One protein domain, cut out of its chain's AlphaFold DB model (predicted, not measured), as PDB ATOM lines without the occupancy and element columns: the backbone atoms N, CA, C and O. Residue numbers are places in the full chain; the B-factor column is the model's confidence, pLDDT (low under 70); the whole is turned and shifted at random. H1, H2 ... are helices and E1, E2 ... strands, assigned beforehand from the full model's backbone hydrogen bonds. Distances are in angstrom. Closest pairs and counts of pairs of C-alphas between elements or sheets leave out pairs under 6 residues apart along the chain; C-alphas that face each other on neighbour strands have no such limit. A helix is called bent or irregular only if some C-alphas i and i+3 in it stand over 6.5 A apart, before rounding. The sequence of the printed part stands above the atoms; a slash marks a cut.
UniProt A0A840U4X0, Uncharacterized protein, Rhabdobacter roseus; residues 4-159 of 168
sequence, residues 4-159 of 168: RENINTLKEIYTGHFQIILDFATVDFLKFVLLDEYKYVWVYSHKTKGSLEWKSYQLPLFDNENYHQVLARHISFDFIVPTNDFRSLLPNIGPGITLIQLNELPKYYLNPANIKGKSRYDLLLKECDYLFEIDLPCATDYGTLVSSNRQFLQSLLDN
ATOM      1  N   ARG A   4      30.052  62.648  33.837       68.31
ATOM      2  CA  ARG A   4      29.672  62.097  35.144       68.31
ATOM      3  C   ARG A   4      28.449  62.778  35.748       68.31
ATOM      4  O   ARG A   4      27.680  62.121  36.434       68.31
ATOM      5  N   GLU A   5      28.208  64.052  35.434       73.06
ATOM      6  CA  GLU A   5      27.012  64.785  35.890       73.06
ATOM      7  C   GLU A   5      25.710  64.231  35.277       73.06
ATOM      8  O   GLU A   5      24.607  64.563  35.709       73.06
ATOM      9  N   ASN A   6      25.823  63.375  34.258       80.75
ATOM     10  CA  ASN A   6      24.695  62.833  33.506       80.75
ATOM     11  C   ASN A   6      24.377  61.372  33.844       80.75
ATOM     12  O   ASN A   6      23.435  60.820  33.277       80.75
ATOM     13  N   ILE A   7      25.173  60.760  34.719       86.25
ATOM     14  CA  ILE A   7      25.034  59.370  35.147       86.25
ATOM     15  C   ILE A   7      24.317  59.338  36.485       86.25
ATOM     16  O   ILE A   7      24.520  60.214  37.322       86.25
ATOM     17  N   ASN A   8      23.462  58.334  36.672       87.19
ATOM     18  CA  ASN A   8      22.640  58.156  37.863       87.19
ATOM     19  C   ASN A   8      21.804  59.409  38.178       87.19
ATOM     20  O   ASN A   8      21.514  59.720  39.329       87.19
ATOM     21  N   THR A   9      21.416  60.146  37.133       90.75
ATOM     22  CA  THR A   9      20.531  61.307  37.210       90.75
ATOM     23  C   THR A   9      19.325  61.112  36.304       90.75
ATOM     24  O   THR A   9      19.395  60.451  35.268       90.75
ATOM     25  N   LEU A  10      18.196  61.691  36.709       94.31
ATOM     26  CA  LEU A  10      16.953  61.638  35.951       94.31
ATOM     27  C   LEU A  10      16.947  62.733  34.887       94.31
ATOM     28  O   LEU A  10      17.030  63.923  35.202       94.31
ATOM     29  N   LYS A  11      16.790  62.335  33.627       95.00
ATOM     30  CA  LYS A  11      16.722  63.249  32.486       95.00
ATOM     31  C   LYS A  11      15.486  63.010  31.653       95.00
ATOM     32  O   LYS A  11      15.190  61.874  31.313       95.00
ATOM     33  N   GLU A  12      14.796  64.074  31.270       96.19
ATOM     34  CA  GLU A  12      13.729  63.976  30.278       96.19
ATOM     35  C   GLU A  12      14.346  63.854  28.878       96.19
ATOM     36  O   GLU A  12      15.107  64.723  28.450       96.19
ATOM     37  N   ILE A  13      14.054  62.755  28.181       94.50
ATOM     38  CA  ILE A  13      14.575  62.484  26.830       94.50
ATOM     39  C   ILE A  13      13.635  63.002  25.739       94.50
ATOM     40  O   ILE A  13      14.069  63.302  24.629       94.50
ATOM     41  N   TYR A  14      12.350  63.117  26.064       94.25
ATOM     42  CA  TYR A  14      11.329  63.873  25.346       94.25
ATOM     43  C   TYR A  14      10.092  63.978  26.245       94.25
ATOM     44  O   TYR A  14      10.017  63.309  27.272       94.25
ATOM     45  N   THR A  15       9.120  64.804  25.856       95.44
ATOM     46  CA  THR A  15       7.958  65.138  26.690       95.44
ATOM     47  C   THR A  15       7.298  63.910  27.325       95.44
ATOM     48  O   THR A  15       6.744  63.060  26.625       95.44
ATOM     49  N   GLY A  16       7.343  63.852  28.657       95.44
ATOM     50  CA  GLY A  16       6.720  62.805  29.464       95.44
ATOM     51  C   GLY A  16       7.492  61.485  29.532       95.44
ATOM     52  O   GLY A  16       6.924  60.503  29.995       95.44
ATOM     53  N   HIS A  17       8.745  61.440  29.071       97.25
ATOM     54  CA  HIS A  17       9.603  60.257  29.125       97.25
ATOM     55  C   HIS A  17      10.992  60.588  29.648       97.25
ATOM     56  O   HIS A  17      11.651  61.533  29.211       97.25
ATOM     57  N   PHE A  18      11.453  59.755  30.570       97.62
ATOM     58  CA  PHE A  18      12.619  60.015  31.388       97.62
ATOM     59  C   PHE A  18      13.588  58.841  31.326       97.62
ATOM     60  O   PHE A  18      13.175  57.691  31.210       97.62
ATOM     61  N   GLN A  19      14.878  59.140  31.417       96.81
ATOM     62  CA  GLN A  19      15.968  58.181  31.380       96.81
ATOM     63  C   GLN A  19      16.912  58.403  32.559       96.81
ATOM     64  O   GLN A  19      17.194  59.545  32.930       96.81
ATOM     65  N   ILE A  20      17.438  57.301  33.086       96.56
ATOM     66  CA  ILE A  20      18.640  57.256  33.915       96.56
ATOM     67  C   ILE A  20      19.700  56.471  33.137       96.56
ATOM     68  O   ILE A  20      19.430  55.375  32.645       96.56
ATOM     69  N   ILE A  21      20.898  57.041  33.010       95.00
ATOM     70  CA  ILE A  21      22.086  56.305  32.558       95.00
ATOM     71  C   ILE A  21      22.704  55.665  33.798       95.00
ATOM     72  O   ILE A  21      23.015  56.381  34.745       95.00
ATOM     73  N   LEU A  22      22.840  54.344  33.810       93.12
ATOM     74  CA  LEU A  22      23.308  53.570  34.959       93.12
ATOM     75  C   LEU A  22      24.815  53.319  34.852       93.12
ATOM     76  O   LEU A  22      25.282  52.822  33.827       93.12
ATOM     77  N   ASP A  23      25.560  53.628  35.913       90.38
ATOM     78  CA  ASP A  23      27.006  53.379  35.974       90.38
ATOM     79  C   ASP A  23      27.311  51.894  36.208       90.38
ATOM     80  O   ASP A  23      27.136  51.402  37.322       90.38
ATOM     81  N   PHE A  24      27.738  51.174  35.166       85.56
ATOM     82  CA  PHE A  24      28.208  49.778  35.238       85.56
ATOM     83  C   PHE A  24      27.295  48.793  35.997       85.56
ATOM     84  O   PHE A  24      27.772  47.811  36.565       85.56
ATOM     85  N   ALA A  25      25.982  49.034  35.993       90.00
ATOM     86  CA  ALA A  25      25.013  48.191  36.687       90.00
ATOM     87  C   ALA A  25      24.954  46.775  36.096       90.00
ATOM     88  O   ALA A  25      25.021  46.576  34.879       90.00
ATOM     89  N   THR A  26      24.751  45.789  36.962       90.56
ATOM     90  CA  THR A  26      24.535  44.398  36.578       90.56
ATOM     91  C   THR A  26      23.073  43.999  36.736       90.56
ATOM     92  O   THR A  26      22.217  44.768  37.182       90.56
ATOM     93  N   VAL A  27      22.768  42.757  36.360       91.25
ATOM     94  CA  VAL A  27      21.432  42.165  36.506       91.25
ATOM     95  C   VAL A  27      20.926  42.161  37.949       91.25
ATOM     96  O   VAL A  27      19.715  42.147  38.158       91.25
ATOM     97  N   ASP A  28      21.811  42.258  38.944       90.81
ATOM     98  CA  ASP A  28      21.419  42.360  40.349       90.81
ATOM     99  C   ASP A  28      20.673  43.662  40.658       90.81
ATOM    100  O   ASP A  28      19.882  43.705  41.604       90.81
ATOM    101  N   PHE A  29      20.851  44.710  39.848       93.81
ATOM    102  CA  PHE A  29      20.074  45.943  39.953       93.81
ATOM    103  C   PHE A  29      18.571  45.709  39.711       93.81
ATOM    104  O   PHE A  29      17.734  46.429  40.260       93.81
ATOM    105  N   LEU A  30      18.203  44.644  38.980       95.25
ATOM    106  CA  LEU A  30      16.808  44.298  38.689       95.25
ATOM    107  C   LEU A  30      15.960  44.064  39.945       95.25
ATOM    108  O   LEU A  30      14.751  44.301  39.921       95.25
ATOM    109  N   LYS A  31      16.578  43.667  41.064       93.44
ATOM    110  CA  LYS A  31      15.869  43.464  42.337       93.44
ATOM    111  C   LYS A  31      15.218  44.741  42.876       93.44
ATOM    112  O   LYS A  31      14.221  44.639  43.581       93.44
ATOM    113  N   PHE A  32      15.774  45.909  42.543       95.19
ATOM    114  CA  PHE A  32      15.285  47.208  43.005       95.19
ATOM    115  C   PHE A  32      14.241  47.823  42.075       95.19
ATOM    116  O   PHE A  32      13.394  48.580  42.538       95.19
ATOM    117  N   VAL A  33      14.311  47.527  40.775       96.12
ATOM    118  CA  VAL A  33      13.450  48.166  39.765       96.12
ATOM    119  C   VAL A  33      12.159  47.405  39.504       96.12
ATOM    120  O   VAL A  33      11.154  48.026  39.179       96.12
ATOM    121  N   LEU A  34      12.160  46.077  39.644       97.12
ATOM    122  CA  LEU A  34      10.960  45.275  39.417       97.12
ATOM    123  C   LEU A  34       9.909  45.563  40.495       97.12
ATOM    124  O   LEU A  34      10.201  45.419  41.685       97.12
ATOM    125  N   LEU A  35       8.678  45.873  40.082       96.88
ATOM    126  CA  LEU A  35       7.525  46.041  40.978       96.88
ATOM    127  C   LEU A  35       6.546  44.869  40.866       96.88
ATOM    128  O   LEU A  35       6.237  44.429  39.763       96.88
ATOM    129  N   ASP A  36       6.029  44.387  41.996       94.38
ATOM    130  CA  ASP A  36       5.130  43.216  42.039       94.38
ATOM    131  C   ASP A  36       3.721  43.503  41.499       94.38
ATOM    132  O   ASP A  36       2.991  42.586  41.130       94.38
ATOM    133  N   GLU A  37       3.331  44.777  41.445       95.75
ATOM    134  CA  GLU A  37       2.042  45.212  40.897       95.75
ATOM    135  C   GLU A  37       1.972  45.117  39.366       95.75
ATOM    136  O   GLU A  37       0.874  45.108  38.809       95.75
ATOM    137  N   TYR A  38       3.121  44.999  38.691       97.69
ATOM    138  CA  TYR A  38       3.180  44.779  37.250       97.69
ATOM    139  C   TYR A  38       3.199  43.290  36.916       97.69
ATOM    140  O   TYR A  38       3.918  42.508  37.534       97.69
ATOM    141  N   LYS A  39       2.410  42.887  35.913       98.38
ATOM    142  CA  LYS A  39       2.119  41.467  35.661       98.38
ATOM    143  C   LYS A  39       3.260  40.697  34.996       98.38
ATOM    144  O   LYS A  39       3.465  39.528  35.328       98.38
ATOM    145  N   TYR A  40       3.957  41.301  34.033       98.56
ATOM    146  CA  TYR A  40       4.870  40.586  33.141       98.56
ATOM    147  C   TYR A  40       6.231  41.262  33.010       98.56
ATOM    148  O   TYR A  40       6.354  42.486  33.038       98.56
ATOM    149  N   VAL A  41       7.246  40.435  32.763       98.31
ATOM    150  CA  VAL A  41       8.564  40.850  32.285       98.31
ATOM    151  C   VAL A  41       8.774  40.282  30.893       98.31
ATOM    152  O   VAL A  41       8.734  39.067  30.691       98.31
ATOM    153  N   TRP A  42       9.014  41.171  29.940       97.94
ATOM    154  CA  TRP A  42       9.364  40.836  28.572       97.94
ATOM    155  C   TRP A  42      10.840  41.099  28.335       97.94
ATOM    156  O   TRP A  42      11.280  42.244  28.299       97.94
ATOM    157  N   VAL A  43      11.600  40.031  28.143       96.31
ATOM    158  CA  VAL A  43      12.996  40.100  27.728       96.31
ATOM    159  C   VAL A  43      13.047  39.938  26.219       96.31
ATOM    160  O   VAL A  43      12.446  39.011  25.673       96.31
ATOM    161  N   TYR A  44      13.774  40.815  25.538       94.50
ATOM    162  CA  TYR A  44      13.913  40.751  24.087       94.50
ATOM    163  C   TYR A  44      15.375  40.784  23.668       94.50
ATOM    164  O   TYR A  44      16.243  41.292  24.375       94.50
ATOM    165  N   SER A  45      15.653  40.205  22.500       90.81
ATOM    166  CA  SER A  45      17.005  40.033  21.964       90.81
ATOM    167  C   SER A  45      17.963  39.330  22.937       90.81
ATOM    168  O   SER A  45      19.176  39.552  22.886       90.81
ATOM    169  N   HIS A  46      17.441  38.459  23.812       91.38
ATOM    170  CA  HIS A  46      18.239  37.772  24.821       91.38
ATOM    171  C   HIS A  46      19.246  36.833  24.163       91.38
ATOM    172  O   HIS A  46      18.895  36.053  23.279       91.38
ATOM    173  N   LYS A  47      20.496  36.873  24.628       87.44
ATOM    174  CA  LYS A  47      21.581  36.004  24.163       87.44
ATOM    175  C   LYS A  47      22.150  35.223  25.338       87.44
ATOM    176  O   LYS A  47      22.511  35.801  26.358       87.44
ATOM    177  N   THR A  48      22.306  33.914  25.172       81.31
ATOM    178  CA  THR A  48      22.903  33.066  26.213       81.31
ATOM    179  C   THR A  48      24.428  33.198  26.269       81.31
ATOM    180  O   THR A  48      25.092  33.656  25.327       81.31
ATOM    181  N   LYS A  49      25.010  32.740  27.386       71.94
ATOM    182  CA  LYS A  49      26.462  32.644  27.575       71.94
ATOM    183  C   LYS A  49      27.074  31.714  26.516       71.94
ATOM    184  O   LYS A  49      26.828  30.505  26.492       71.94
ATOM    185  N   GLY A  50      27.901  32.283  25.641       71.94
ATOM    186  CA  GLY A  50      28.511  31.569  24.515       71.94
ATOM    187  C   GLY A  50      27.625  31.496  23.272       71.94
ATOM    188  O   GLY A  50      27.786  30.582  22.472       71.94
ATOM    189  N   SER A  51      26.719  32.459  23.084       76.44
ATOM    190  CA  SER A  51      25.975  32.626  21.829       76.44
ATOM    191  C   SER A  51      26.887  32.736  20.600       76.44
ATOM    192  O   SER A  51      26.453  32.402  19.509       76.44
ATOM    193  N   LEU A  52      28.149  33.148  20.738       82.00
ATOM    194  CA  LEU A  52      29.111  33.229  19.627       82.00
ATOM    195  C   LEU A  52      29.719  31.871  19.226       82.00
ATOM    196  O   LEU A  52      30.305  31.748  18.150       82.00
ATOM    197  N   GLU A  53      29.570  30.847  20.065       88.88
ATOM    198  CA  GLU A  53      30.128  29.512  19.849       88.88
ATOM    199  C   GLU A  53      29.088  28.577  19.221       88.88
ATOM    200  O   GLU A  53      27.887  28.692  19.476       88.88
ATOM    201  N   TRP A  54      29.549  27.609  18.424       93.19
ATOM    202  CA  TRP A  54      28.697  26.504  17.989       93.19
ATOM    203  C   TRP A  54      28.375  25.615  19.185       93.19
ATOM    204  O   TRP A  54      29.262  24.967  19.740       93.19
ATOM    205  N   LYS A  55      27.102  25.565  19.568       91.06
ATOM    206  CA  LYS A  55      26.608  24.689  20.632       91.06
ATOM    207  C   LYS A  55      25.450  23.856  20.125       91.06
ATOM    208  O   LYS A  55      24.818  24.190  19.124       91.06
ATOM    209  N   SER A  56      25.210  22.740  20.800       92.88
ATOM    210  CA  SER A  56      24.127  21.844  20.431       92.88
ATOM    211  C   SER A  56      22.826  22.264  21.108       92.88
ATOM    212  O   SER A  56      22.812  22.474  22.319       92.88
ATOM    213  N   TYR A  57      21.759  22.395  20.325       91.00
ATOM    214  CA  TYR A  57      20.436  22.826  20.773       91.00
ATOM    215  C   TYR A  57      19.351  21.920  20.203       91.00
ATOM    216  O   TYR A  57      19.530  21.316  19.147       91.00
ATOM    217  N   GLN A  58      18.214  21.891  20.890       93.56
ATOM    218  CA  GLN A  58      16.953  21.359  20.386       93.56
ATOM    219  C   GLN A  58      16.138  22.532  19.842       93.56
ATOM    220  O   GLN A  58      15.701  23.371  20.628       93.56
ATOM    221  N   LEU A  59      15.978  22.629  18.518       91.94
ATOM    222  CA  LEU A  59      15.287  23.753  17.866       91.94
ATOM    223  C   LEU A  59      14.124  23.284  16.977       91.94
ATOM    224  O   LEU A  59      14.278  22.279  16.277       91.94
ATOM    225  N   PRO A  60      13.000  24.026  16.944       92.81
ATOM    226  CA  PRO A  60      11.907  23.773  16.014       92.81
ATOM    227  C   PRO A  60      12.257  24.364  14.641       92.81
ATOM    228  O   PRO A  60      12.057  25.549  14.387       92.81
ATOM    229  N   LEU A  61      12.848  23.555  13.757       90.44
ATOM    230  CA  LEU A  61      13.269  24.013  12.418       90.44
ATOM    231  C   LEU A  61      12.106  24.154  11.427       90.44
ATOM    232  O   LEU A  61      12.273  24.750  10.364       90.44
ATOM    233  N   PHE A  62      10.958  23.571  11.760       91.56
ATOM    234  CA  PHE A  62       9.762  23.522  10.931       91.56
ATOM    235  C   PHE A  62       8.528  23.834  11.786       91.56
ATOM    236  O   PHE A  62       8.558  23.669  13.007       91.56
ATOM    237  N   ASP A  63       7.417  24.193  11.141       88.38
ATOM    238  CA  ASP A  63       6.145  24.574  11.787       88.38
ATOM    239  C   ASP A  63       5.369  23.390  12.402       88.38
ATOM    240  O   ASP A  63       4.149  23.427  12.541       88.38
ATOM    241  N   ASN A  64       6.052  22.294  12.727       82.50
ATOM    242  CA  ASN A  64       5.442  21.031  13.130       82.50
ATOM    243  C   ASN A  64       5.863  20.587  14.534       82.50
ATOM    244  O   ASN A  64       6.058  19.398  14.723       82.50
ATOM    245  N   GLU A  65       6.053  21.516  15.480       83.31
ATOM    246  CA  GLU A  65       6.406  21.295  16.907       83.31
ATOM    247  C   GLU A  65       7.567  20.313  17.197       83.31
ATOM    248  O   GLU A  65       7.899  20.047  18.351       83.31
ATOM    249  N   ASN A  66       8.235  19.791  16.169       91.62
ATOM    250  CA  ASN A  66       9.289  18.807  16.291       91.62
ATOM    251  C   ASN A  66      10.609  19.527  16.511       91.62
ATOM    252  O   ASN A  66      11.018  20.390  15.730       91.62
ATOM    253  N   TYR A  67      11.304  19.118  17.562       94.38
ATOM    254  CA  TYR A  67      12.619  19.637  17.881       94.38
ATOM    255  C   TYR A  67      13.695  18.759  17.247       94.38
ATOM    256  O   TYR A  67      13.642  17.529  17.296       94.38
ATOM    257  N   HIS A  68      14.681  19.410  16.638       94.56
ATOM    258  CA  HIS A  68      15.827  18.754  16.031       94.56
ATOM    259  C   HIS A  68      17.098  19.131  16.783       94.56
ATOM    260  O   HIS A  68      17.345  20.309  17.058       94.56
ATOM    261  N   GLN A  69      17.937  18.131  17.056       96.50
ATOM    262  CA  GLN A  69      19.283  18.368  17.559       96.50
ATOM    263  C   GLN A  69      20.125  18.986  16.439       96.50
ATOM    264  O   GLN A  69      20.409  18.334  15.434       96.50
ATOM    265  N   VAL A  70      20.559  20.226  16.625       94.56
ATOM    266  CA  VAL A  70      21.427  20.931  15.674       94.56
ATOM    267  C   VAL A  70      22.586  21.605  16.379       94.56
ATOM    268  O   VAL A  70      22.530  21.887  17.575       94.56
ATOM    269  N   LEU A  71      23.647  21.886  15.627       94.69
ATOM    270  CA  LEU A  71      24.643  22.866  16.032       94.69
ATOM    271  C   LEU A  71      24.177  24.240  15.564       94.69
ATOM    272  O   LEU A  71      23.943  24.445  14.375       94.69
ATOM    273  N   ALA A  72      24.059  25.175  16.496       91.81
ATOM    274  CA  ALA A  72      23.678  26.547  16.211       91.81
ATOM    275  C   ALA A  72      24.575  27.523  16.977       91.81
ATOM    276  O   ALA A  72      25.139  27.202  18.024       91.81
ATOM    277  N   ARG A  73      24.711  28.723  16.417       91.69
ATOM    278  CA  ARG A  73      25.357  29.888  17.024       91.69
ATOM    279  C   ARG A  73      24.519  31.122  16.706       91.69
ATOM    280  O   ARG A  73      23.700  31.096  15.794       91.69
ATOM    281  N   HIS A  74      24.754  32.193  17.444       86.88
ATOM    282  CA  HIS A  74      24.023  33.458  17.408       86.88
ATOM    283  C   HIS A  74      22.527  33.301  17.693       86.88
ATOM    284  O   HIS A  74      21.714  34.060  17.176       86.88
ATOM    285  N   ILE A  75      22.160  32.325  18.529       86.81
ATOM    286  CA  ILE A  75      20.786  32.212  19.005       86.81
ATOM    287  C   ILE A  75      20.473  33.440  19.858       86.81
ATOM    288  O   ILE A  75      21.140  33.701  20.865       86.81
ATOM    289  N   SER A  76      19.442  34.163  19.438       88.75
ATOM    290  CA  SER A  76      18.797  35.215  20.206       88.75
ATOM    291  C   SER A  76      17.297  35.001  20.185       88.75
ATOM    292  O   SER A  76      16.754  34.633  19.142       88.75
ATOM    293  N   PHE A  77      16.635  35.243  21.305       89.62
ATOM    294  CA  PHE A  77      15.197  35.040  21.421       89.62
ATOM    295  C   PHE A  77      14.559  36.071  22.341       89.62
ATOM    296  O   PHE A  77      15.214  36.666  23.199       89.62
ATOM    297  N   ASP A  78      13.257  36.229  22.152       93.88
ATOM    298  CA  ASP A  78      12.392  37.010  23.017       93.88
ATOM    299  C   ASP A  78      11.590  36.036  23.877       93.88
ATOM    300  O   ASP A  78      11.181  34.969  23.411       93.88
ATOM    301  N   PHE A  79      11.356  36.395  25.132       94.62
ATOM    302  CA  PHE A  79      10.461  35.649  26.002       94.62
ATOM    303  C   PHE A  79       9.745  36.589  26.961       94.62
ATOM    304  O   PHE A  79      10.278  37.616  27.380       94.62
ATOM    305  N   ILE A  80       8.524  36.216  27.318       97.38
ATOM    306  CA  ILE A  80       7.704  36.942  28.274       97.38
ATOM    307  C   ILE A  80       7.236  35.974  29.347       97.38
ATOM    308  O   ILE A  80       6.793  34.866  29.045       97.38
ATOM    309  N   VAL A  81       7.376  36.380  30.599       97.69
ATOM    310  CA  VAL A  81       7.004  35.569  31.761       97.69
ATOM    311  C   VAL A  81       6.318  36.446  32.807       97.69
ATOM    312  O   VAL A  81       6.535  37.663  32.817       97.69
ATOM    313  N   PRO A  82       5.497  35.871  33.698       98.12
ATOM    314  CA  PRO A  82       4.999  36.589  34.863       98.12
ATOM    315  C   PRO A  82       6.144  37.181  35.695       98.12
ATOM    316  O   PRO A  82       7.203  36.568  35.836       98.12
ATOM    317  N   THR A  83       5.939  38.363  36.278       97.88
ATOM    318  CA  THR A  83       6.975  39.063  37.058       97.88
ATOM    319  C   THR A  83       7.504  38.221  38.220       97.88
ATOM    320  O   THR A  83       8.717  38.155  38.425       97.88
ATOM    321  N   ASN A  84       6.628  37.515  38.937       95.94
ATOM    322  CA  ASN A  84       7.034  36.648  40.048       95.94
ATOM    323  C   ASN A  84       7.895  35.464  39.585       95.94
ATOM    324  O   ASN A  84       8.882  35.117  40.240       95.94
ATOM    325  N   ASP A  85       7.573  34.886  38.428       96.81
ATOM    326  CA  ASP A  85       8.356  33.797  37.846       96.81
ATOM    327  C   ASP A  85       9.729  34.314  37.409       96.81
ATOM    328  O   ASP A  85      10.751  33.694  37.700       96.81
ATOM    329  N   PHE A  86       9.776  35.504  36.800       96.56
ATOM    330  CA  PHE A  86      11.024  36.145  36.396       96.56
ATOM    331  C   PHE A  86      11.985  36.372  37.567       96.56
ATOM    332  O   PHE A  86      13.183  36.120  37.433       96.56
ATOM    333  N   ARG A  87      11.482  36.786  38.740       94.12
ATOM    334  CA  ARG A  87      12.317  36.957  39.945       94.12
ATOM    335  C   ARG A  87      13.056  35.675  40.327       94.12
ATOM    336  O   ARG A  87      14.208  35.741  40.745       94.12
ATOM    337  N   SER A  88      12.425  34.518  40.137       93.69
ATOM    338  CA  SER A  88      13.039  33.211  40.406       93.69
ATOM    339  C   SER A  88      14.130  32.850  39.388       93.69
ATOM    340  O   SER A  88      15.013  32.046  39.681       93.69
ATOM    341  N   LEU A  89      14.092  33.454  38.196       92.56
ATOM    342  CA  LEU A  89      15.086  33.257  37.143       92.56
ATOM    343  C   LEU A  89      16.318  34.149  37.314       92.56
ATOM    344  O   LEU A  89      17.391  33.735  36.878       92.56
ATOM    345  N   LEU A  90      16.187  35.321  37.959       89.69
ATOM    346  CA  LEU A  90      17.253  36.326  38.112       89.69
ATOM    347  C   LEU A  90      18.636  35.745  38.467       89.69
ATOM    348  O   LEU A  90      19.586  36.094  37.768       89.69
ATOM    349  N   PRO A  91      18.787  34.817  39.441       87.00
ATOM    350  CA  PRO A  91      20.105  34.279  39.805       87.00
ATOM    351  C   PRO A  91      20.822  33.529  38.672       87.00
ATOM    352  O   PRO A  91      22.030  33.314  38.736       87.00
ATOM    353  N   ASN A  92      20.077  33.091  37.655       86.44
ATOM    354  CA  ASN A  92      20.582  32.324  36.519       86.44
ATOM    355  C   ASN A  92      20.670  33.155  35.230       86.44
ATOM    356  O   ASN A  92      21.140  32.646  34.208       86.44
ATOM    357  N   ILE A  93      20.206  34.408  35.247       85.38
ATOM    358  CA  ILE A  93      20.310  35.296  34.092       85.38
ATOM    359  C   ILE A  93      21.778  35.693  33.917       85.38
ATOM    360  O   ILE A  93      22.485  36.016  34.867       85.38
ATOM    361  N   GLY A  94      22.259  35.603  32.676       79.81
ATOM    362  CA  GLY A  94      23.627  35.976  32.326       79.81
ATOM    363  C   GLY A  94      23.921  37.466  32.551       79.81
ATOM    364  O   GLY A  94      23.028  38.241  32.866       79.81
ATOM    365  N   PRO A  95      25.169  37.906  32.331       76.50
ATOM    366  CA  PRO A  95      25.612  39.256  32.688       76.50
ATOM    367  C   PRO A  95      24.973  40.390  31.871       76.50
ATOM    368  O   PRO A  95      25.166  41.543  32.236       76.50
ATOM    369  N   GLY A  96      24.264  40.084  30.778       86.62
ATOM    370  CA  GLY A  96      23.632  41.076  29.915       86.62
ATOM    371  C   GLY A  96      22.156  40.771  29.671       86.62
ATOM    372  O   GLY A  96      21.798  39.624  29.379       86.62
ATOM    373  N   ILE A  97      21.302  41.787  29.781       93.31
ATOM    374  CA  ILE A  97      19.859  41.670  29.581       93.31
ATOM    375  C   ILE A  97      19.227  42.998  29.169       93.31
ATOM    376  O   ILE A  97      19.552  44.050  29.710       93.31
ATOM    377  N   THR A  98      18.256  42.918  28.266       95.44
ATOM    378  CA  THR A  98      17.364  44.027  27.935       95.44
ATOM    379  C   THR A  98      15.928  43.566  28.157       95.44
ATOM    380  O   THR A  98      15.532  42.514  27.648       95.44
ATOM    381  N   LEU A  99      15.157  44.304  28.954       97.31
ATOM    382  CA  LEU A  99      13.794  43.910  29.303       97.31
ATOM    383  C   LEU A  99      12.850  45.093  29.489       97.31
ATOM    384  O   LEU A  99      13.274  46.221  29.732       97.31
ATOM    385  N   ILE A 100      11.555  44.802  29.414       98.25
ATOM    386  CA  ILE A 100      10.453  45.720  29.688       98.25
ATOM    387  C   ILE A 100       9.547  45.078  30.738       98.25
ATOM    388  O   ILE A 100       9.171  43.913  30.598       98.25
ATOM    389  N   GLN A 101       9.163  45.833  31.766       98.50
ATOM    390  CA  GLN A 101       8.115  45.416  32.698       98.50
ATOM    391  C   GLN A 101       6.775  46.056  32.304       98.50
ATOM    392  O   GLN A 101       6.729  47.254  32.023       98.50
ATOM    393  N   LEU A 102       5.696  45.268  32.242       98.06
ATOM    394  CA  LEU A 102       4.423  45.669  31.625       98.06
ATOM    395  C   LEU A 102       3.201  44.941  32.207       98.06
ATOM    396  O   LEU A 102       3.332  43.883  32.824       98.06
ATOM    397  N   ASN A 103       2.008  45.501  31.988       98.25
ATOM    398  CA  ASN A 103       0.733  44.946  32.467       98.25
ATOM    399  C   ASN A 103      -0.095  44.236  31.394       98.25
ATOM    400  O   ASN A 103      -0.864  43.327  31.721       98.25
ATOM    401  N   GLU A 104       0.066  44.616  30.130       98.00
ATOM    402  CA  GLU A 104      -0.692  44.076  29.003       98.00
ATOM    403  C   GLU A 104       0.247  43.521  27.930       98.00
ATOM    404  O   GLU A 104       1.179  44.194  27.493       98.00
ATOM    405  N   LEU A 105       0.001  42.281  27.492       97.06
ATOM    406  CA  LEU A 105       0.884  41.582  26.553       97.06
ATOM    407  C   LEU A 105       1.051  42.369  25.237       97.06
ATOM    408  O   LEU A 105       0.054  42.835  24.668       97.06
ATOM    409  N   PRO A 106       2.283  42.469  24.702       95.50
ATOM    410  CA  PRO A 106       2.534  43.179  23.458       95.50
ATOM    411  C   PRO A 106       1.803  42.527  22.283       95.50
ATOM    412  O   PRO A 106       1.681  41.304  22.179       95.50
ATOM    413  N   LYS A 107       1.317  43.357  21.357       93.62
ATOM    414  CA  LYS A 107       0.759  42.879  20.086       93.62
ATOM    415  C   LYS A 107       1.881  42.378  19.174       93.62
ATOM    416  O   LYS A 107       2.995  42.881  19.230       93.62
ATOM    417  N   TYR A 108       1.554  41.462  18.260       89.75
ATOM    418  CA  TYR A 108       2.520  40.817  17.355       89.75
ATOM    419  C   TYR A 108       3.364  41.790  16.507       89.75
ATOM    420  O   TYR A 108       4.448  41.433  16.056       89.75
ATOM    421  N   TYR A 109       2.866  43.003  16.252       88.56
ATOM    422  CA  TYR A 109       3.565  44.021  15.465       88.56
ATOM    423  C   TYR A 109       4.554  44.855  16.293       88.56
ATOM    424  O   TYR A 109       5.361  45.593  15.726       88.56
ATOM    425  N   LEU A 110       4.478  44.788  17.624       92.94
ATOM    426  CA  LEU A 110       5.335  45.553  18.515       92.94
ATOM    427  C   LEU A 110       6.632  44.767  18.711       92.94
ATOM    428  O   LEU A 110       6.670  43.775  19.426       92.94
ATOM    429  N   ASN A 111       7.697  45.218  18.048       90.44
ATOM    430  CA  ASN A 111       9.034  44.644  18.171       90.44
ATOM    431  C   ASN A 111      10.033  45.732  18.625       90.44
ATOM    432  O   ASN A 111      10.432  46.565  17.800       90.44
ATOM    433  N   PRO A 112      10.461  45.735  19.904       89.06
ATOM    434  CA  PRO A 112      11.357  46.741  20.472       89.06
ATOM    435  C   PRO A 112      12.751  46.767  19.838       89.06
ATOM    436  O   PRO A 112      13.427  47.791  19.917       89.06
ATOM    437  N   ALA A 113      13.180  45.679  19.188       86.81
ATOM    438  CA  ALA A 113      14.456  45.634  18.474       86.81
ATOM    439  C   ALA A 113      14.422  46.444  17.164       86.81
ATOM    440  O   ALA A 113      15.446  46.972  16.722       86.81
ATOM    441  N   ASN A 114      13.238  46.579  16.555       89.31
ATOM    442  CA  ASN A 114      13.056  47.248  15.265       89.31
ATOM    443  C   ASN A 114      12.500  48.670  15.407       89.31
ATOM    444  O   ASN A 114      12.854  49.556  14.626       89.31
ATOM    445  N   ILE A 115      11.632  48.900  16.392       90.69
ATOM    446  CA  ILE A 115      11.019  50.205  16.644       90.69
ATOM    447  C   ILE A 115      11.928  50.977  17.599       90.69
ATOM    448  O   ILE A 115      12.188  50.522  18.706       90.69
ATOM    449  N   LYS A 116      12.420  52.148  17.183       89.12
ATOM    450  CA  LYS A 116      13.405  52.927  17.951       89.12
ATOM    451  C   LYS A 116      12.844  54.248  18.467       89.12
ATOM    452  O   LYS A 116      11.934  54.830  17.875       89.12
ATOM    453  N   GLY A 117      13.462  54.750  19.536       90.44
ATOM    454  CA  GLY A 117      13.223  56.091  20.069       90.44
ATOM    455  C   GLY A 117      11.782  56.307  20.527       90.44
ATOM    456  O   GLY A 117      11.143  55.393  21.042       90.44
ATOM    457  N   LYS A 118      11.270  57.524  20.316       94.88
ATOM    458  CA  LYS A 118       9.939  57.961  20.763       94.88
ATOM    459  C   LYS A 118       8.818  56.984  20.387       94.88
ATOM    460  O   LYS A 118       8.032  56.602  21.244       94.88
ATOM    461  N   SER A 119       8.775  56.531  19.134       94.69
ATOM    462  CA  SER A 119       7.694  55.661  18.650       94.69
ATOM    463  C   SER A 119       7.585  54.348  19.425       94.69
ATOM    464  O   SER A 119       6.486  53.831  19.591       94.69
ATOM    465  N   ARG A 120       8.711  53.803  19.904       95.06
ATOM    466  CA  ARG A 120       8.729  52.570  20.701       95.06
ATOM    467  C   ARG A 120       7.993  52.768  22.015       95.06
ATOM    468  O   ARG A 120       7.069  52.030  22.327       95.06
ATOM    469  N   TYR A 121       8.400  53.779  22.758       96.81
ATOM    470  CA  TYR A 121       7.868  54.070  24.080       96.81
ATOM    471  C   TYR A 121       6.422  54.579  24.033       96.81
ATOM    472  O   TYR A 121       5.626  54.198  24.883       96.81
ATOM    473  N   ASP A 122       6.047  55.355  23.009       95.50
ATOM    474  CA  ASP A 122       4.654  55.766  22.796       95.50
ATOM    475  C   ASP A 122       3.744  54.538  22.587       95.50
ATOM    476  O   ASP A 122       2.635  54.484  23.123       95.50
ATOM    477  N   LEU A 123       4.214  53.522  21.849       96.25
ATOM    478  CA  LEU A 123       3.494  52.256  21.674       96.25
ATOM    479  C   LEU A 123       3.465  51.425  22.958       96.25
ATOM    480  O   LEU A 123       2.408  50.909  23.304       96.25
ATOM    481  N   LEU A 124       4.585  51.310  23.676       96.94
ATOM    482  CA  LEU A 124       4.633  50.592  24.953       96.94
ATOM    483  C   LEU A 124       3.678  51.209  25.982       96.94
ATOM    484  O   LEU A 124       2.975  50.484  26.681       96.94
ATOM    485  N   LEU A 125       3.603  52.542  26.045       96.19
ATOM    486  CA  LEU A 125       2.679  53.244  26.931       96.19
ATOM    487  C   LEU A 125       1.225  52.967  26.552       96.19
ATOM    488  O   LEU A 125       0.404  52.666  27.411       96.19
ATOM    489  N   LYS A 126       0.912  53.068  25.259       96.38
ATOM    490  CA  LYS A 126      -0.457  52.965  24.750       96.38
ATOM    491  C   LYS A 126      -1.004  51.538  24.753       96.38
ATOM    492  O   LYS A 126      -2.189  51.352  25.005       96.38
ATOM    493  N   GLU A 127      -0.176  50.556  24.406       96.94
ATOM    494  CA  GLU A 127      -0.621  49.188  24.112       96.94
ATOM    495  C   GLU A 127      -0.300  48.194  25.233       96.94
ATOM    496  O   GLU A 127      -0.961  47.159  25.315       96.94
ATOM    497  N   CYS A 128       0.708  48.477  26.068       97.44
ATOM    498  CA  CYS A 128       1.225  47.514  27.044       97.44
ATOM    499  C   CYS A 128       1.107  47.964  28.501       97.44
ATOM    500  O   CYS A 128       1.328  47.134  29.384       97.44
ATOM    501  N   ASP A 129       0.801  49.245  28.753       97.12
ATOM    502  CA  ASP A 129       0.897  49.847  30.088       97.12
ATOM    503  C   ASP A 129       2.242  49.467  30.740       97.12
ATOM    504  O   ASP A 129       2.311  48.697  31.697       97.12
ATOM    505  N   TYR A 130       3.342  49.877  30.099       97.88
ATOM    506  CA  TYR A 130       4.690  49.546  30.563       97.88
ATOM    507  C   TYR A 130       5.129  50.440  31.730       97.88
ATOM    508  O   TYR A 130       4.842  51.637  31.752       97.88
ATOM    509  N   LEU A 131       5.878  49.864  32.672       98.25
ATOM    510  CA  LEU A 131       6.534  50.614  33.741       98.25
ATOM    511  C   LEU A 131       7.859  51.196  33.259       98.25
ATOM    512  O   LEU A 131       8.090  52.397  33.365       98.25
ATOM    513  N   PHE A 132       8.747  50.334  32.762       98.38
ATOM    514  CA  PHE A 132      10.082  50.720  32.330       98.38
ATOM    515  C   PHE A 132      10.630  49.784  31.251       98.38
ATOM    516  O   PHE A 132      10.225  48.626  31.159       98.38
ATOM    517  N   GLU A 133      11.582  50.292  30.472       97.94
ATOM    518  CA  GLU A 133      12.554  49.520  29.690       97.94
ATOM    519  C   GLU A 133      13.921  49.674  30.361       97.94
ATOM    520  O   GLU A 133      14.303  50.789  30.721       97.94
ATOM    521  N   ILE A 134      14.654  48.580  30.542       97.25
ATOM    522  CA  ILE A 134      16.031  48.611  31.031       97.25
ATOM    523  C   ILE A 134      16.936  47.831  30.085       97.25
ATOM    524  O   ILE A 134      16.595  46.731  29.650       97.25
ATOM    525  N   ASP A 135      18.095  48.407  29.793       95.38
ATOM    526  CA  ASP A 135      19.182  47.775  29.064       95.38
ATOM    527  C   ASP A 135      20.414  47.705  29.962       95.38
ATOM    528  O   ASP A 135      20.915  48.732  30.423       95.38
ATOM    529  N   LEU A 136      20.874  46.489  30.233       94.19
ATOM    530  CA  LEU A 136      22.044  46.180  31.043       94.19
ATOM    531  C   LEU A 136      22.997  45.360  30.168       94.19
ATOM    532  O   LEU A 136      22.862  44.138  30.111       94.19
ATOM    533  N   PRO A 137      23.936  45.991  29.446       85.44
ATOM    534  CA  PRO A 137      24.820  45.282  28.524       85.44
ATOM    535  C   PRO A 137      25.798  44.340  29.245       85.44
ATOM    536  O   PRO A 137      26.000  43.215  28.784       85.44
ATOM    537  N   CYS A 138      26.414  44.804  30.345       77.00
ATOM    538  CA  CYS A 138      27.240  44.065  31.317       77.00
ATOM    539  C   CYS A 138      27.889  45.037  32.328       77.00
ATOM    540  O   CYS A 138      27.862  46.245  32.119       77.00
ATOM    541  N   ALA A 139      28.577  44.510  33.353       74.06
ATOM    542  CA  ALA A 139      29.306  45.268  34.391       74.06
ATOM    543  C   ALA A 139      30.482  46.145  33.891       74.06
ATOM    544  O   ALA A 139      31.272  46.644  34.689       74.06
ATOM    545  N   THR A 140      30.679  46.267  32.577       78.62
ATOM    546  CA  THR A 140      31.787  47.018  31.966       78.62
ATOM    547  C   THR A 140      31.321  48.106  31.004       78.62
ATOM    548  O   THR A 140      32.162  48.744  30.376       78.62
ATOM    549  N   ASP A 141      30.010  48.313  30.863       84.50
ATOM    550  CA  ASP A 141      29.439  49.384  30.043       84.50
ATOM    551  C   ASP A 141      28.238  50.036  30.753       84.50
ATOM    552  O   ASP A 141      27.748  49.526  31.763       84.50
ATOM    553  N   TYR A 142      27.778  51.180  30.253       91.12
ATOM    554  CA  TYR A 142      26.652  51.907  30.833       91.12
ATOM    555  C   TYR A 142      25.326  51.223  30.521       91.12
ATOM    556  O   TYR A 142      25.035  50.882  29.375       91.12
ATOM    557  N   GLY A 143      24.491  51.086  31.547       94.00
ATOM    558  CA  GLY A 143      23.103  50.678  31.380       94.00
ATOM    559  C   GLY A 143      22.192  51.869  31.102       94.00
ATOM    560  O   GLY A 143      22.552  53.029  31.314       94.00
ATOM    561  N   THR A 144      20.966  51.592  30.673       95.81
ATOM    562  CA  THR A 144      19.922  52.615  30.581       95.81
ATOM    563  C   THR A 144      18.632  52.117  31.198       95.81
ATOM    564  O   THR A 144      18.273  50.960  31.028       95.81
ATOM    565  N   LEU A 145      17.930  52.997  31.906       97.62
ATOM    566  CA  LEU A 145      16.597  52.758  32.444       97.62
ATOM    567  C   LEU A 145      15.679  53.872  31.953       97.62
ATOM    568  O   LEU A 145      15.956  55.042  32.210       97.62
ATOM    569  N   VAL A 146      14.605  53.524  31.250       97.94
ATOM    570  CA  VAL A 146      13.663  54.478  30.657       97.94
ATOM    571  C   VAL A 146      12.248  54.205  31.136       97.94
ATOM    572  O   VAL A 146      11.805  53.063  31.154       97.94
ATOM    573  N   SER A 147      11.525  55.261  31.501       98.12
ATOM    574  CA  SER A 147      10.137  55.186  31.955       98.12
ATOM    575  C   SER A 147       9.393  56.489  31.661       98.12
ATOM    576  O   SER A 147       9.983  57.573  31.667       98.12
ATOM    577  N   SER A 148       8.082  56.405  31.450       97.38
ATOM    578  CA  SER A 148       7.187  57.571  31.480       97.38
ATOM    579  C   SER A 148       6.826  58.001  32.910       97.38
ATOM    580  O   SER A 148       6.385  59.130  33.141       97.38
ATOM    581  N   ASN A 149       7.046  57.133  33.902       97.56
ATOM    582  CA  ASN A 149       6.732  57.384  35.299       97.56
ATOM    583  C   ASN A 149       7.921  58.040  36.021       97.56
ATOM    584  O   ASN A 149       8.803  57.385  36.577       97.56
ATOM    585  N   ARG A 150       7.918  59.378  36.054       97.19
ATOM    586  CA  ARG A 150       8.945  60.164  36.755       97.19
ATOM    587  C   ARG A 150       9.045  59.831  38.244       97.19
ATOM    588  O   ARG A 150      10.144  59.847  38.788       97.19
ATOM    589  N   GLN A 151       7.916  59.579  38.907       97.38
ATOM    590  CA  GLN A 151       7.887  59.313  40.349       97.38
ATOM    591  C   GLN A 151       8.559  57.983  40.676       97.38
ATOM    592  O   GLN A 151       9.323  57.917  41.632       97.38
ATOM    593  N   PHE A 152       8.335  56.963  39.847       97.69
ATOM    594  CA  PHE A 152       9.034  55.685  39.942       97.69
ATOM    595  C   PHE A 152      10.553  55.851  39.790       97.69
ATOM    596  O   PHE A 152      11.315  55.387  40.629       97.69
ATOM    597  N   LEU A 153      11.022  56.570  38.767       97.62
ATOM    598  CA  LEU A 153      12.465  56.784  38.606       97.62
ATOM    599  C   LEU A 153      13.069  57.595  39.760       97.62
ATOM    600  O   LEU A 153      14.175  57.302  40.208       97.62
ATOM    601  N   GLN A 154      12.346  58.602  40.254       97.00
ATOM    602  CA  GLN A 154      12.797  59.393  41.395       97.00
ATOM    603  C   GLN A 154      12.854  58.554  42.677       97.00
ATOM    604  O   GLN A 154      13.810  58.688  43.433       97.00
ATOM    605  N   SER A 155      11.893  57.651  42.904       96.62
ATOM    606  CA  SER A 155      11.904  56.792  44.094       96.62
ATOM    607  C   SER A 155      13.099  55.840  44.117       96.62
ATOM    608  O   SER A 155      13.599  55.537  45.196       96.62
ATOM    609  N   LEU A 156      13.605  55.421  42.951       96.44
ATOM    610  CA  LEU A 156      14.862  54.676  42.852       96.44
ATOM    611  C   LEU A 156      16.056  55.542  43.261       96.44
ATOM    612  O   LEU A 156      16.884  55.104  44.055       96.44
ATOM    613  N   LEU A 157      16.153  56.771  42.744       94.56
ATOM    614  CA  LEU A 157      17.245  57.692  43.090       94.56
ATOM    615  C   LEU A 157      17.262  58.031  44.587       94.56
ATOM    616  O   LEU A 157      18.329  58.146  45.185       94.56
ATOM    617  N   ASP A 158      16.080  58.128  45.193       95.44
ATOM    618  CA  ASP A 158      15.912  58.422  46.615       95.44
ATOM    619  C   ASP A 158      16.056  57.169  47.510       95.44
ATOM    620  O   ASP A 158      16.074  57.279  48.742       95.44
ATOM    621  N   ASN A 159      16.161  55.971  46.918       94.38
ATOM    622  CA  ASN A 159      16.268  54.713  47.650       94.38
ATOM    623  C   ASN A 159      17.661  54.552  48.278       94.38
ATOM    624  O   ASN A 159      18.669  54.386  47.593       94.38
TER     625      ASN A 159
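What this domain is: This is residues 4 to 159 of the 168 residues of an uncharacterized protein of Rhabdobacter roseus (UniProt A0A840U4X0). A twisted wall of seven strands makes the body, with H1, H2 and H4 over one face and H3 on the opposite face. Past its E6 edge, the hairpin E4 and E5 makes a separate two-stranded arm at one end of the longest axis. The printed part has 156 residues with four named helices and nine named strands, which follow each other along the chain as E1 E2 H1 E3 E4 E5 E6 H2 E7 H3 E8 E9 H4. The large sheet runs E1 E2 E9 E8 E7 E3 E6, all antiparallel; the class is mixed, helices and strands. The whole is compact, with a radius of gyration of the C-alphas of 16.7 A and spans of 49 by 33 by 28 A.

Where its parts are: In the large sheet, E1 is residues 10 to 14, from C-alpha 10 at (16.953, 61.638, 35.951), and E2 is 17 to 22. E9 is 143 to 147, E8 130 to 136, 17.7 A long, and E7 97 to 102. E3, 40 to 47, is 19.5 A long and bends by 59 degrees at residue 44; E6, 76 to 82, is 20.2 A long. E4 is 55 to 60, from C-alpha 55 at (26.608, 24.689, 20.632), and E5 67 to 72. H1 is 27 to 33, H2 83 to 92, 15.2 A long, H3 118 to 128, 15.0 A long, and H4 150 to 157, ending at (17.245, 57.692, 43.090).

How they stand to each other: The edge strands are E1 and E6. Backbone atoms within hydrogen-bond range include N 11 and O 19 for the hairpin E1 and E2, 2.9 A; N 20 and O 145 for E2 and E9, 2.8 A; N 135 and O 144 for the hairpin E8 and E9, 2.8 A; N 97 and O 136 for E7 and E8, 2.8 A; N 42 and O 100 for E3 and E7, 2.8 A; N 43 and O 79 for E3 and E6, 2.9 A. H1 is over E8, at a height over the sheet of 9.3 A. H2 is over E6, at a height of 9.8 A; it is irregular, with C-alphas 88 and 91 7.2 A apart. E6, H2 and E7 form a split strand-helix-strand unit, two strands running the same way with E3 between them, and its crossover is right-handed. H4 is over E9 and, only just, E2, where 3 of its C-alphas fall; its height is 8.7 A. H3 is on the opposite face, at a height of 7.6 A; its closest C-alpha to E8 is Leu 124, 5.7 A from that of Tyr 130. H1 and H2 only just touch, with 3 pairs of C-alphas within 8 A, closest at Val 27 and Leu 90, 7.4 A. In the hairpin E4 and E5, N 57 and O 70 are 2.9 A apart; E3 and E4 are apart, as are E5 and E6. Every O i to N i+4 pair is within range in H3 and H4, against 3 of 6 in H2 and 0 of 3 in H1, where 4 of 4 O i to N i+3 pairs are.

The domain as a whole: The two C-alphas farthest apart, those of Glu 5 and Asn 64, are 53.8 A apart. The printed part has no cut. The long link is E7 to H3, residues 103 to 117. The mean pLDDT of the printed part is 92.3, and residue 4 alone is under 70.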